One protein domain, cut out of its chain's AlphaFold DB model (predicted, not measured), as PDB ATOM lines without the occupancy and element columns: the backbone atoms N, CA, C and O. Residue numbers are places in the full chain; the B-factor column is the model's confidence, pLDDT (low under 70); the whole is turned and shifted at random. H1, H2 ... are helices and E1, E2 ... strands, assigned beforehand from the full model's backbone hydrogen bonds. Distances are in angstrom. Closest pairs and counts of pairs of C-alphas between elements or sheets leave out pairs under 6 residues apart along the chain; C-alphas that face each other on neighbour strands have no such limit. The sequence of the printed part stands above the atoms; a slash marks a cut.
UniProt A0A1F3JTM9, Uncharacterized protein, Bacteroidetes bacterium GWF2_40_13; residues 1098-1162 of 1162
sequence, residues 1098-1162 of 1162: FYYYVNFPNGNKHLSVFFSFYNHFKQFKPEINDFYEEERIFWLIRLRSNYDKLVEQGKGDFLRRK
ATOM      1  N   PHE A1098      22.634  56.843  12.257       83.50
ATOM      2  CA  PHE A1098      22.503  56.239  10.925       83.50
ATOM      3  C   PHE A1098      22.059  54.775  10.941       83.50
ATOM      4  O   PHE A1098      21.395  54.334  10.005       83.50
ATOM      5  N   TYR A1099      22.414  54.021  11.981       85.06
ATOM      6  CA  TYR A1099      22.061  52.609  12.113       85.06
ATOM      7  C   TYR A1099      21.938  52.208  13.584       85.06
ATOM      8  O   TYR A1099      22.905  52.308  14.341       85.06
ATOM      9  N   TYR A1100      20.781  51.692  13.992       87.94
ATOM     10  CA  TYR A1100      20.604  51.028  15.282       87.94
ATOM     11  C   TYR A1100      19.872  49.702  15.094       87.94
ATOM     12  O   TYR A1100      18.727  49.664  14.645       87.94
ATOM     13  N   TYR A1101      20.540  48.612  15.461       88.94
ATOM     14  CA  TYR A1101      19.991  47.264  15.438       88.94
ATOM     15  C   TYR A1101      20.115  46.639  16.820       88.94
ATOM     16  O   TYR A1101      21.225  46.382  17.304       88.94
ATOM     17  N   VAL A1102      18.966  46.334  17.421       88.12
ATOM     18  CA  VAL A1102      18.889  45.435  18.570       88.12
ATOM     19  C   VAL A1102      17.964  44.261  18.263       88.12
ATOM     20  O   VAL A1102      16.823  44.424  17.829       88.12
ATOM     21  N   ASN A1103      18.485  43.056  18.481       87.38
ATOM     22  CA  ASN A1103      17.750  41.803  18.361       87.38
ATOM     23  C   ASN A1103      17.761  41.089  19.710       87.38
ATOM     24  O   ASN A1103      18.832  40.857  20.285       87.38
ATOM     25  N   PHE A1104      16.569  40.747  20.187       85.06
ATOM     26  CA  PHE A1104      16.342  40.031  21.434       85.06
ATOM     27  C   PHE A1104      15.978  38.566  21.132       85.06
ATOM     28  O   PHE A1104      15.307  38.286  20.136       85.06
ATOM     29  N   PRO A1105      16.389  37.603  21.977       56.94
ATOM     30  CA  PRO A1105      16.213  36.176  21.690       56.94
ATOM     31  C   PRO A1105      14.751  35.698  21.685       56.94
ATOM     32  O   PRO A1105      14.483  34.615  21.182       56.94
ATOM     33  N   ASN A1106      13.795  36.497  22.173       79.44
ATOM     34  CA  ASN A1106      12.355  36.213  22.086       79.44
ATOM     35  C   ASN A1106      11.738  36.538  20.704       79.44
ATOM     36  O   ASN A1106      10.521  36.627  20.580       79.44
ATOM     37  N   GLY A1107      12.564  36.782  19.683       76.38
ATOM     38  CA  GLY A1107      12.126  37.157  18.339       76.38
ATOM     39  C   GLY A1107      11.852  38.652  18.153       76.38
ATOM     40  O   GLY A1107      11.628  39.070  17.015       76.38
ATOM     41  N   ASN A1108      11.913  39.467  19.217       82.94
ATOM     42  CA  ASN A1108      11.741  40.911  19.089       82.94
ATOM     43  C   ASN A1108      12.941  41.535  18.362       82.94
ATOM     44  O   ASN A1108      14.086  41.417  18.809       82.94
ATOM     45  N   LYS A1109      12.664  42.257  17.275       88.56
ATOM     46  CA  LYS A1109      13.658  42.963  16.459       88.56
ATOM     47  C   LYS A1109      13.297  44.433  16.372       88.56
ATOM     48  O   LYS A1109      12.142  44.782  16.152       88.56
ATOM     49  N   HIS A1110      14.308  45.278  16.504       86.44
ATOM     50  CA  HIS A1110      14.193  46.716  16.328       86.44
ATOM     51  C   HIS A1110      15.358  47.173  15.451       86.44
ATOM     52  O   HIS A1110      16.509  47.214  15.899       86.44
ATOM     53  N   LEU A1111      15.048  47.506  14.199       88.12
ATOM     54  CA  LEU A1111      15.974  48.103  13.244       88.12
ATOM     55  C   LEU A1111      15.534  49.541  12.968       88.12
ATOM     56  O   LEU A1111      14.368  49.782  12.668       88.12
ATOM     57  N   SER A1112      16.477  50.472  13.050       83.75
ATOM     58  CA  SER A1112      16.291  51.883  12.729       83.75
ATOM     59  C   SER A1112      17.449  52.358  11.853       83.75
ATOM     60  O   SER A1112      18.609  52.045  12.142       83.75
ATOM     61  N   VAL A1113      17.138  53.055  10.760       87.50
ATOM     62  CA  VAL A1113      18.100  53.450   9.722       87.50
ATOM     63  C   VAL A1113      17.892  54.917   9.339       87.50
ATOM     64  O   VAL A1113      16.758  55.380   9.214       87.50
ATOM     65  N   PHE A1114      19.006  55.631   9.156       81.38
ATOM     66  CA  PHE A1114      19.102  57.017   8.683       81.38
ATOM     67  C   PHE A1114      18.220  58.009   9.473       81.38
ATOM     68  O   PHE A1114      17.165  58.422   9.012       81.38
ATOM     69  N   PHE A1115      18.630  58.388  10.689       78.00
ATOM     70  CA  PHE A1115      17.862  59.274  11.589       78.00
ATOM     71  C   PHE A1115      16.476  58.736  11.989       78.00
ATOM     72  O   PHE A1115      15.578  59.502  12.326       78.00
ATOM     73  N   SER A1116      16.292  57.414  11.998       74.00
ATOM     74  CA  SER A1116      14.968  56.786  12.138       74.00
ATOM     75  C   SER A1116      14.003  57.144  10.997       74.00
ATOM     76  O   SER A1116      12.788  57.066  11.182       74.00
ATOM     77  N   PHE A1117      14.522  57.513   9.817       82.75
ATOM     78  CA  PHE A1117      13.725  57.662   8.600       82.75
ATOM     79  C   PHE A1117      13.017  56.351   8.281       82.75
ATOM     80  O   PHE A1117      11.807  56.370   8.112       82.75
ATOM     81  N   TYR A1118      13.740  55.226   8.275       85.75
ATOM     82  CA  TYR A1118      13.157  53.889   8.167       85.75
ATOM     83  C   TYR A1118      13.244  53.159   9.506       85.75
ATOM     84  O   TYR A1118      14.317  53.101  10.115       85.75
ATOM     85  N   ASN A1119      12.138  52.551   9.938       85.88
ATOM     86  CA  ASN A1119      12.127  51.653  11.090       85.88
ATOM     87  C   ASN A1119      11.322  50.389  10.791       85.88
ATOM     88  O   ASN A1119      10.241  50.467  10.207       85.88
ATOM     89  N   HIS A1120      11.823  49.255  11.273       89.12
ATOM     90  CA  HIS A1120      11.108  47.982  11.319       89.12
ATOM     91  C   HIS A1120      11.075  47.494  12.770       89.12
ATOM     92  O   HIS A1120      12.126  47.317  13.407       89.12
ATOM     93  N   PHE A1121       9.868  47.247  13.277       86.50
ATOM     94  CA  PHE A1121       9.629  46.719  14.613       86.50
ATOM     95  C   PHE A1121       8.882  45.389  14.520       86.50
ATOM     96  O   PHE A1121       7.752  45.341  14.042       86.50
ATOM     97  N   LYS A1122       9.489  44.327  15.051       85.88
ATOM     98  CA  LYS A1122       8.821  43.056  15.343       85.88
ATOM     99  C   LYS A1122       8.742  42.902  16.853       85.88
ATOM    100  O   LYS A1122       9.780  42.875  17.517       85.88
ATOM    101  N   GLN A1123       7.534  42.807  17.402       82.50
ATOM    102  CA  GLN A1123       7.301  42.637  18.835       82.50
ATOM    103  C   GLN A1123       6.250  41.552  19.080       82.50
ATOM    104  O   GLN A1123       5.101  41.690  18.671       82.50
ATOM    105  N   PHE A1124       6.624  40.486  19.785       82.88
ATOM    106  CA  PHE A1124       5.676  39.467  20.229       82.88
ATOM    107  C   PHE A1124       4.635  40.067  21.184       82.88
ATOM    108  O   PHE A1124       4.994  40.799  22.113       82.88
ATOM    109  N   LYS A1125       3.355  39.750  20.963       77.44
ATOM    110  CA  LYS A1125       2.215  40.196  21.771       77.44
ATOM    111  C   LYS A1125       1.520  38.965  22.371       77.44
ATOM    112  O   LYS A1125       0.723  38.324  21.685       77.44
ATOM    113  N   PRO A1126       1.806  38.614  23.643       67.44
ATOM    114  CA  PRO A1126       1.262  37.406  24.267       67.44
ATOM    115  C   PRO A1126      -0.270  37.367  24.299       67.44
ATOM    116  O   PRO A1126      -0.847  36.296  24.157       67.44
ATOM    117  N   GLU A1127      -0.916  38.529  24.429       77.94
ATOM    118  CA  GLU A1127      -2.378  38.692  24.523       77.94
ATOM    119  C   GLU A1127      -3.133  38.150  23.293       77.94
ATOM    120  O   GLU A1127      -4.281  37.738  23.415       77.94
ATOM    121  N   ILE A1128      -2.477  38.107  22.129       71.50
ATOM    122  CA  ILE A1128      -3.030  37.614  20.852       71.50
ATOM    123  C   ILE A1128      -2.286  36.377  20.308       71.50
ATOM    124  O   ILE A1128      -2.571  35.907  19.201       71.50
ATOM    125  N   ASN A1129      -1.312  35.881  21.084       72.56
ATOM    126  CA  ASN A1129      -0.359  34.820  20.753       72.56
ATOM    127  C   ASN A1129       0.222  34.925  19.328       72.56
ATOM    128  O   ASN A1129       0.217  33.960  18.565       72.56
ATOM    129  N   ASP A1130       0.681  36.121  18.954       77.81
ATOM    130  CA  ASP A1130       1.246  36.398  17.631       77.81
ATOM    131  C   ASP A1130       2.302  37.515  17.694       77.81
ATOM    132  O   ASP A1130       2.472  38.192  18.714       77.81
ATOM    133  N   PHE A1131       3.027  37.726  16.598       83.12
ATOM    134  CA  PHE A1131       3.932  38.862  16.458       83.12
ATOM    135  C   PHE A1131       3.198  40.054  15.857       83.12
ATOM    136  O   PHE A1131       2.613  39.946  14.787       83.12
ATOM    137  N   TYR A1132       3.292  41.212  16.502       82.69
ATOM    138  CA  TYR A1132       2.982  42.479  15.858       82.69
ATOM    139  C   TYR A1132       4.205  42.936  15.056       82.69
ATOM    140  O   TYR A1132       5.303  43.057  15.613       82.69
ATOM    141  N   GLU A1133       4.020  43.170  13.759       86.94
ATOM    142  CA  GLU A1133       5.053  43.656  12.844       86.94
ATOM    143  C   GLU A1133       4.614  44.962  12.181       86.94
ATOM    144  O   GLU A1133       3.466  45.106  11.752       86.94
ATOM    145  N   GLU A1134       5.527  45.929  12.113       84.50
ATOM    146  CA  GLU A1134       5.261  47.249  11.546       84.50
ATOM    147  C   GLU A1134       6.520  47.873  10.924       84.50
ATOM    148  O   GLU A1134       7.590  47.904  11.538       84.50
ATOM    149  N   GLU A1135       6.357  48.421   9.720       88.69
ATOM    150  CA  GLU A1135       7.376  49.156   8.968       88.69
ATOM    151  C   GLU A1135       6.913  50.598   8.742       88.69
ATOM    152  O   GLU A1135       5.784  50.835   8.299       88.69
ATOM    153  N   ARG A1136       7.777  51.574   9.052       85.00
ATOM    154  CA  ARG A1136       7.457  53.009   8.960       85.00
ATOM    155  C   ARG A1136       8.530  53.814   8.238       85.00
ATOM    156  O   ARG A1136       9.719  53.612   8.493       85.00
ATOM    157  N   ILE A1137       8.082  54.794   7.453       81.56
ATOM    158  CA  ILE A1137       8.871  55.931   6.969       81.56
ATOM    159  C   ILE A1137       8.533  57.200   7.780       81.56
ATOM    160  O   ILE A1137       7.413  57.346   8.270       81.56
ATOM    161  N   PHE A1138       9.504  58.106   7.967       69.19
ATOM    162  CA  PHE A1138       9.358  59.371   8.715       69.19
ATOM    163  C   PHE A1138       8.676  59.197  10.090       69.19
ATOM    164  O   PHE A1138       7.823  59.998  10.465       69.19
ATOM    165  N   TRP A1139       9.000  58.107  10.810       62.19
ATOM    166  CA  TRP A1139       8.465  57.671  12.125       62.19
ATOM    167  C   TRP A1139       6.924  57.534  12.286       62.19
ATOM    168  O   TRP A1139       6.471  56.856  13.218       62.19
ATOM    169  N   LEU A1140       6.130  58.084  11.363       69.44
ATOM    170  CA  LEU A1140       4.664  58.196  11.369       69.44
ATOM    171  C   LEU A1140       3.998  57.448  10.205       69.44
ATOM    172  O   LEU A1140       2.927  56.875  10.387       69.44
ATOM    173  N   ILE A1141       4.610  57.441   9.017       75.19
ATOM    174  CA  ILE A1141       4.006  56.889   7.799       75.19
ATOM    175  C   ILE A1141       4.195  55.371   7.803       75.19
ATOM    176  O   ILE A1141       5.239  54.857   7.401       75.19
ATOM    177  N   ARG A1142       3.184  54.639   8.281       79.62
ATOM    178  CA  ARG A1142       3.124  53.173   8.194       79.62
ATOM    179  C   ARG A1142       3.089  52.748   6.724       79.62
ATOM    180  O   ARG A1142       2.146  53.077   6.017       79.62
ATOM    181  N   LEU A1143       4.095  51.989   6.290       79.06
ATOM    182  CA  LEU A1143       4.119  51.359   4.966       79.06
ATOM    183  C   LEU A1143       3.387  50.019   4.974       79.06
ATOM    184  O   LEU A1143       2.613  49.715   4.072       79.06
ATOM    185  N   ARG A1144       3.691  49.189   5.977       80.12
ATOM    186  CA  ARG A1144       3.203  47.814   6.108       80.12
ATOM    187  C   ARG A1144       3.039  47.462   7.578       80.12
ATOM    188  O   ARG A1144       3.841  47.864   8.419       80.12
ATOM    189  N   SER A1145       2.006  46.691   7.882       83.31
ATOM    190  CA  SER A1145       1.828  46.013   9.163       83.31
ATOM    191  C   SER A1145       0.968  44.771   8.945       83.31
ATOM    192  O   SER A1145       0.218  44.707   7.975       83.31
ATOM    193  N   ASN A1146       1.060  43.790   9.839       85.00
ATOM    194  CA  ASN A1146       0.147  42.647   9.855       85.00
ATOM    195  C   ASN A1146      -1.124  42.891  10.694       85.00
ATOM    196  O   ASN A1146      -1.875  41.947  10.928       85.00
ATOM    197  N   TYR A1147      -1.368  44.132  11.138       80.75
ATOM    198  CA  TYR A1147      -2.513  44.510  11.972       80.75
ATOM    199  C   TYR A1147      -3.859  44.031  11.408       80.75
ATOM    200  O   TYR A1147      -4.589  43.340  12.112       80.75
ATOM    201  N   ASP A1148      -4.172  44.325  10.146       76.75
ATOM    202  CA  ASP A1148      -5.498  44.037   9.578       76.75
ATOM    203  C   ASP A1148      -5.751  42.523   9.465       76.75
ATOM    204  O   ASP A1148      -6.796  42.030   9.881       76.75
ATOM    205  N   LYS A1149      -4.718  41.754   9.097       75.44
ATOM    206  CA  LYS A1149      -4.722  40.279   9.129       75.44
ATOM    207  C   LYS A1149      -4.931  39.698  10.540       75.44
ATOM    208  O   LYS A1149      -5.400  38.570  10.681       75.44
ATOM    209  N   LEU A1150      -4.581  40.435  11.596       75.56
ATOM    210  CA  LEU A1150      -4.870  40.058  12.987       75.56
ATOM    211  C   LEU A1150      -6.290  40.483  13.410       75.56
ATOM    212  O   LEU A1150      -6.909  39.797  14.224       75.56
ATOM    213  N   VAL A1151      -6.840  41.562  12.839       74.69
ATOM    214  CA  VAL A1151      -8.251  41.957  13.012       74.69
ATOM    215  C   VAL A1151      -9.184  40.920  12.381       74.69
ATOM    216  O   VAL A1151     -10.097  40.457  13.060       74.69
ATOM    217  N   GLU A1152      -8.910  40.482  11.147       77.00
ATOM    218  CA  GLU A1152      -9.664  39.433  10.433       77.00
ATOM    219  C   GLU A1152      -9.722  38.101  11.202       77.00
ATOM    220  O   GLU A1152     -10.704  37.370  11.121       77.00
ATOM    221  N   GLN A1153      -8.698  37.798  12.007       71.12
ATOM    222  CA  GLN A1153      -8.648  36.619  12.883       71.12
ATOM    223  C   GLN A1153      -9.373  36.809  14.231       71.12
ATOM    224  O   GLN A1153      -9.205  35.994  15.138       71.12
ATOM    225  N   GLY A1154     -10.129  37.897  14.413       68.25
ATOM    226  CA  GLY A1154     -10.835  38.208  15.660       68.25
ATOM    227  C   GLY A1154      -9.934  38.684  16.809       68.25
ATOM    228  O   GLY A1154     -10.394  38.796  17.943       68.25
ATOM    229  N   LYS A1155      -8.651  38.982  16.551       72.19
ATOM    230  CA  LYS A1155      -7.664  39.375  17.580       72.19
ATOM    231  C   LYS A1155      -7.531  40.902  17.757       72.19
ATOM    232  O   LYS A1155      -6.734  41.362  18.575       72.19
ATOM    233  N   GLY A1156      -8.287  41.694  16.991       62.06
ATOM    234  CA  GLY A1156      -8.087  43.143  16.830       62.06
ATOM    235  C   GLY A1156      -8.251  44.000  18.094       62.06
ATOM    236  O   GLY A1156      -7.436  44.892  18.336       62.06
ATOM    237  N   ASP A1157      -9.267  43.745  18.923       61.50
ATOM    238  CA  ASP A1157      -9.604  44.651  20.037       61.50
ATOM    239  C   ASP A1157      -8.591  44.631  21.192       61.50
ATOM    240  O   ASP A1157      -8.406  45.643  21.873       61.50
ATOM    241  N   PHE A1158      -7.845  43.534  21.360       58.91
ATOM    242  CA  PHE A1158      -6.724  43.470  22.304       58.91
ATOM    243  C   PHE A1158      -5.578  44.420  21.916       58.91
ATOM    244  O   PHE A1158      -4.862  44.903  22.790       58.91
ATOM    245  N   LEU A1159      -5.439  44.755  20.627       61.75
ATOM    246  CA  LEU A1159      -4.459  45.727  20.133       61.75
ATOM    247  C   LEU A1159      -4.956  47.185  20.189       61.75
ATOM    248  O   LEU A1159      -4.156  48.092  19.979       61.75
ATOM    249  N   ARG A1160      -6.248  47.437  20.466       57.00
ATOM    250  CA  ARG A1160      -6.832  48.795  20.543       57.00
ATOM    251  C   ARG A1160      -6.806  49.430  21.938       57.00
ATOM    252  O   ARG A1160      -7.098  50.617  22.057       57.00
ATOM    253  N   ARG A1161      -6.493  48.677  22.999       48.84
ATOM    254  CA  ARG A1161      -6.560  49.145  24.403       48.84
ATOM    255  C   ARG A1161      -5.188  49.385  25.061       48.84
ATOM    256  O   ARG A1161      -4.971  48.914  26.181       48.84
ATOM    257  N   LYS A1162      -4.281  50.123  24.405       37.31
ATOM    258  CA  LYS A1162      -3.119  50.786  25.043       37.31
ATOM    259  C   LYS A1162      -2.425  51.798  24.139       37.31
ATOM    260  O   LYS A1162      -2.227  51.458  22.955       37.31
TER     261      LYS A1162
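What this domain is: This is residues 1098 to 1162 of the 1162 residues of an uncharacterized protein of Bacteroidetes bacterium GWF2_40_13 (UniProt A0A1F3JTM9). One slab of five antiparallel strands, E1 to E5, folds back and forth in chain order, and two short helices, H1 and H2, make a small corner beyond the end of E5. Neither face of the slab is covered by a helix. The printed part has 65 residues, with five named strands followed by two named helices; the sheet's order is E1 - E2 - E3 - E4 - E5 and the class is mixed, helices and strands. The whole is only just compact, close to loose, with a radius of gyration of the C-alphas of 12.7 A and spans of 38 by 28 by 19 A.

Where its parts are: E1, residues 1099 to 1103, begins at C-alpha 1099 (22.061, 52.609, 12.113). E2 is residues 1109 to 1113. E3, residues 1118 to 1125, measures 22.2 A from first to last C-alpha, and E4, residues 1130 to 1137, 23.5 A. E5 is residues 1141 to 1145. H1, residues 1147 to 1152, measures 8.9 A. H2, residues 1156 to 1159, ends at C-alpha 1159 (-4.459, 45.727, 20.133).

How they stand to each other: The strands form a meander, each the antiparallel neighbour of the one before, in four hairpins. Within hydrogen-bond range are N 1100 and O 1112 of E1 and E2, 2.9 A; N 1111 and O 1120 of E2 and E3, 3.0 A; N 1121 and O 1134 of E3 and E4, 2.9 A; and N 1137 and O 1141 of E4 and E5, 2.8 A. H1 only grazes the sheet, with residues 1147 to 1150. H1 and H2 touch only at the corner, the C-alphas of Leu 1150 and Gly 1156 being closest at 5.9 A. In H1 every O i to N i+4 pair is within hydrogen-bond range; H2 is too short for one.

The domain as a whole: The C-alphas farthest apart, Phe 1098 and Gly 1154, are 38.2 A from each other. The printed part has no cut, and its six links are tight. Mean pLDDT of the printed part is 77.4, with residues 1156 to 1162 among those under 70.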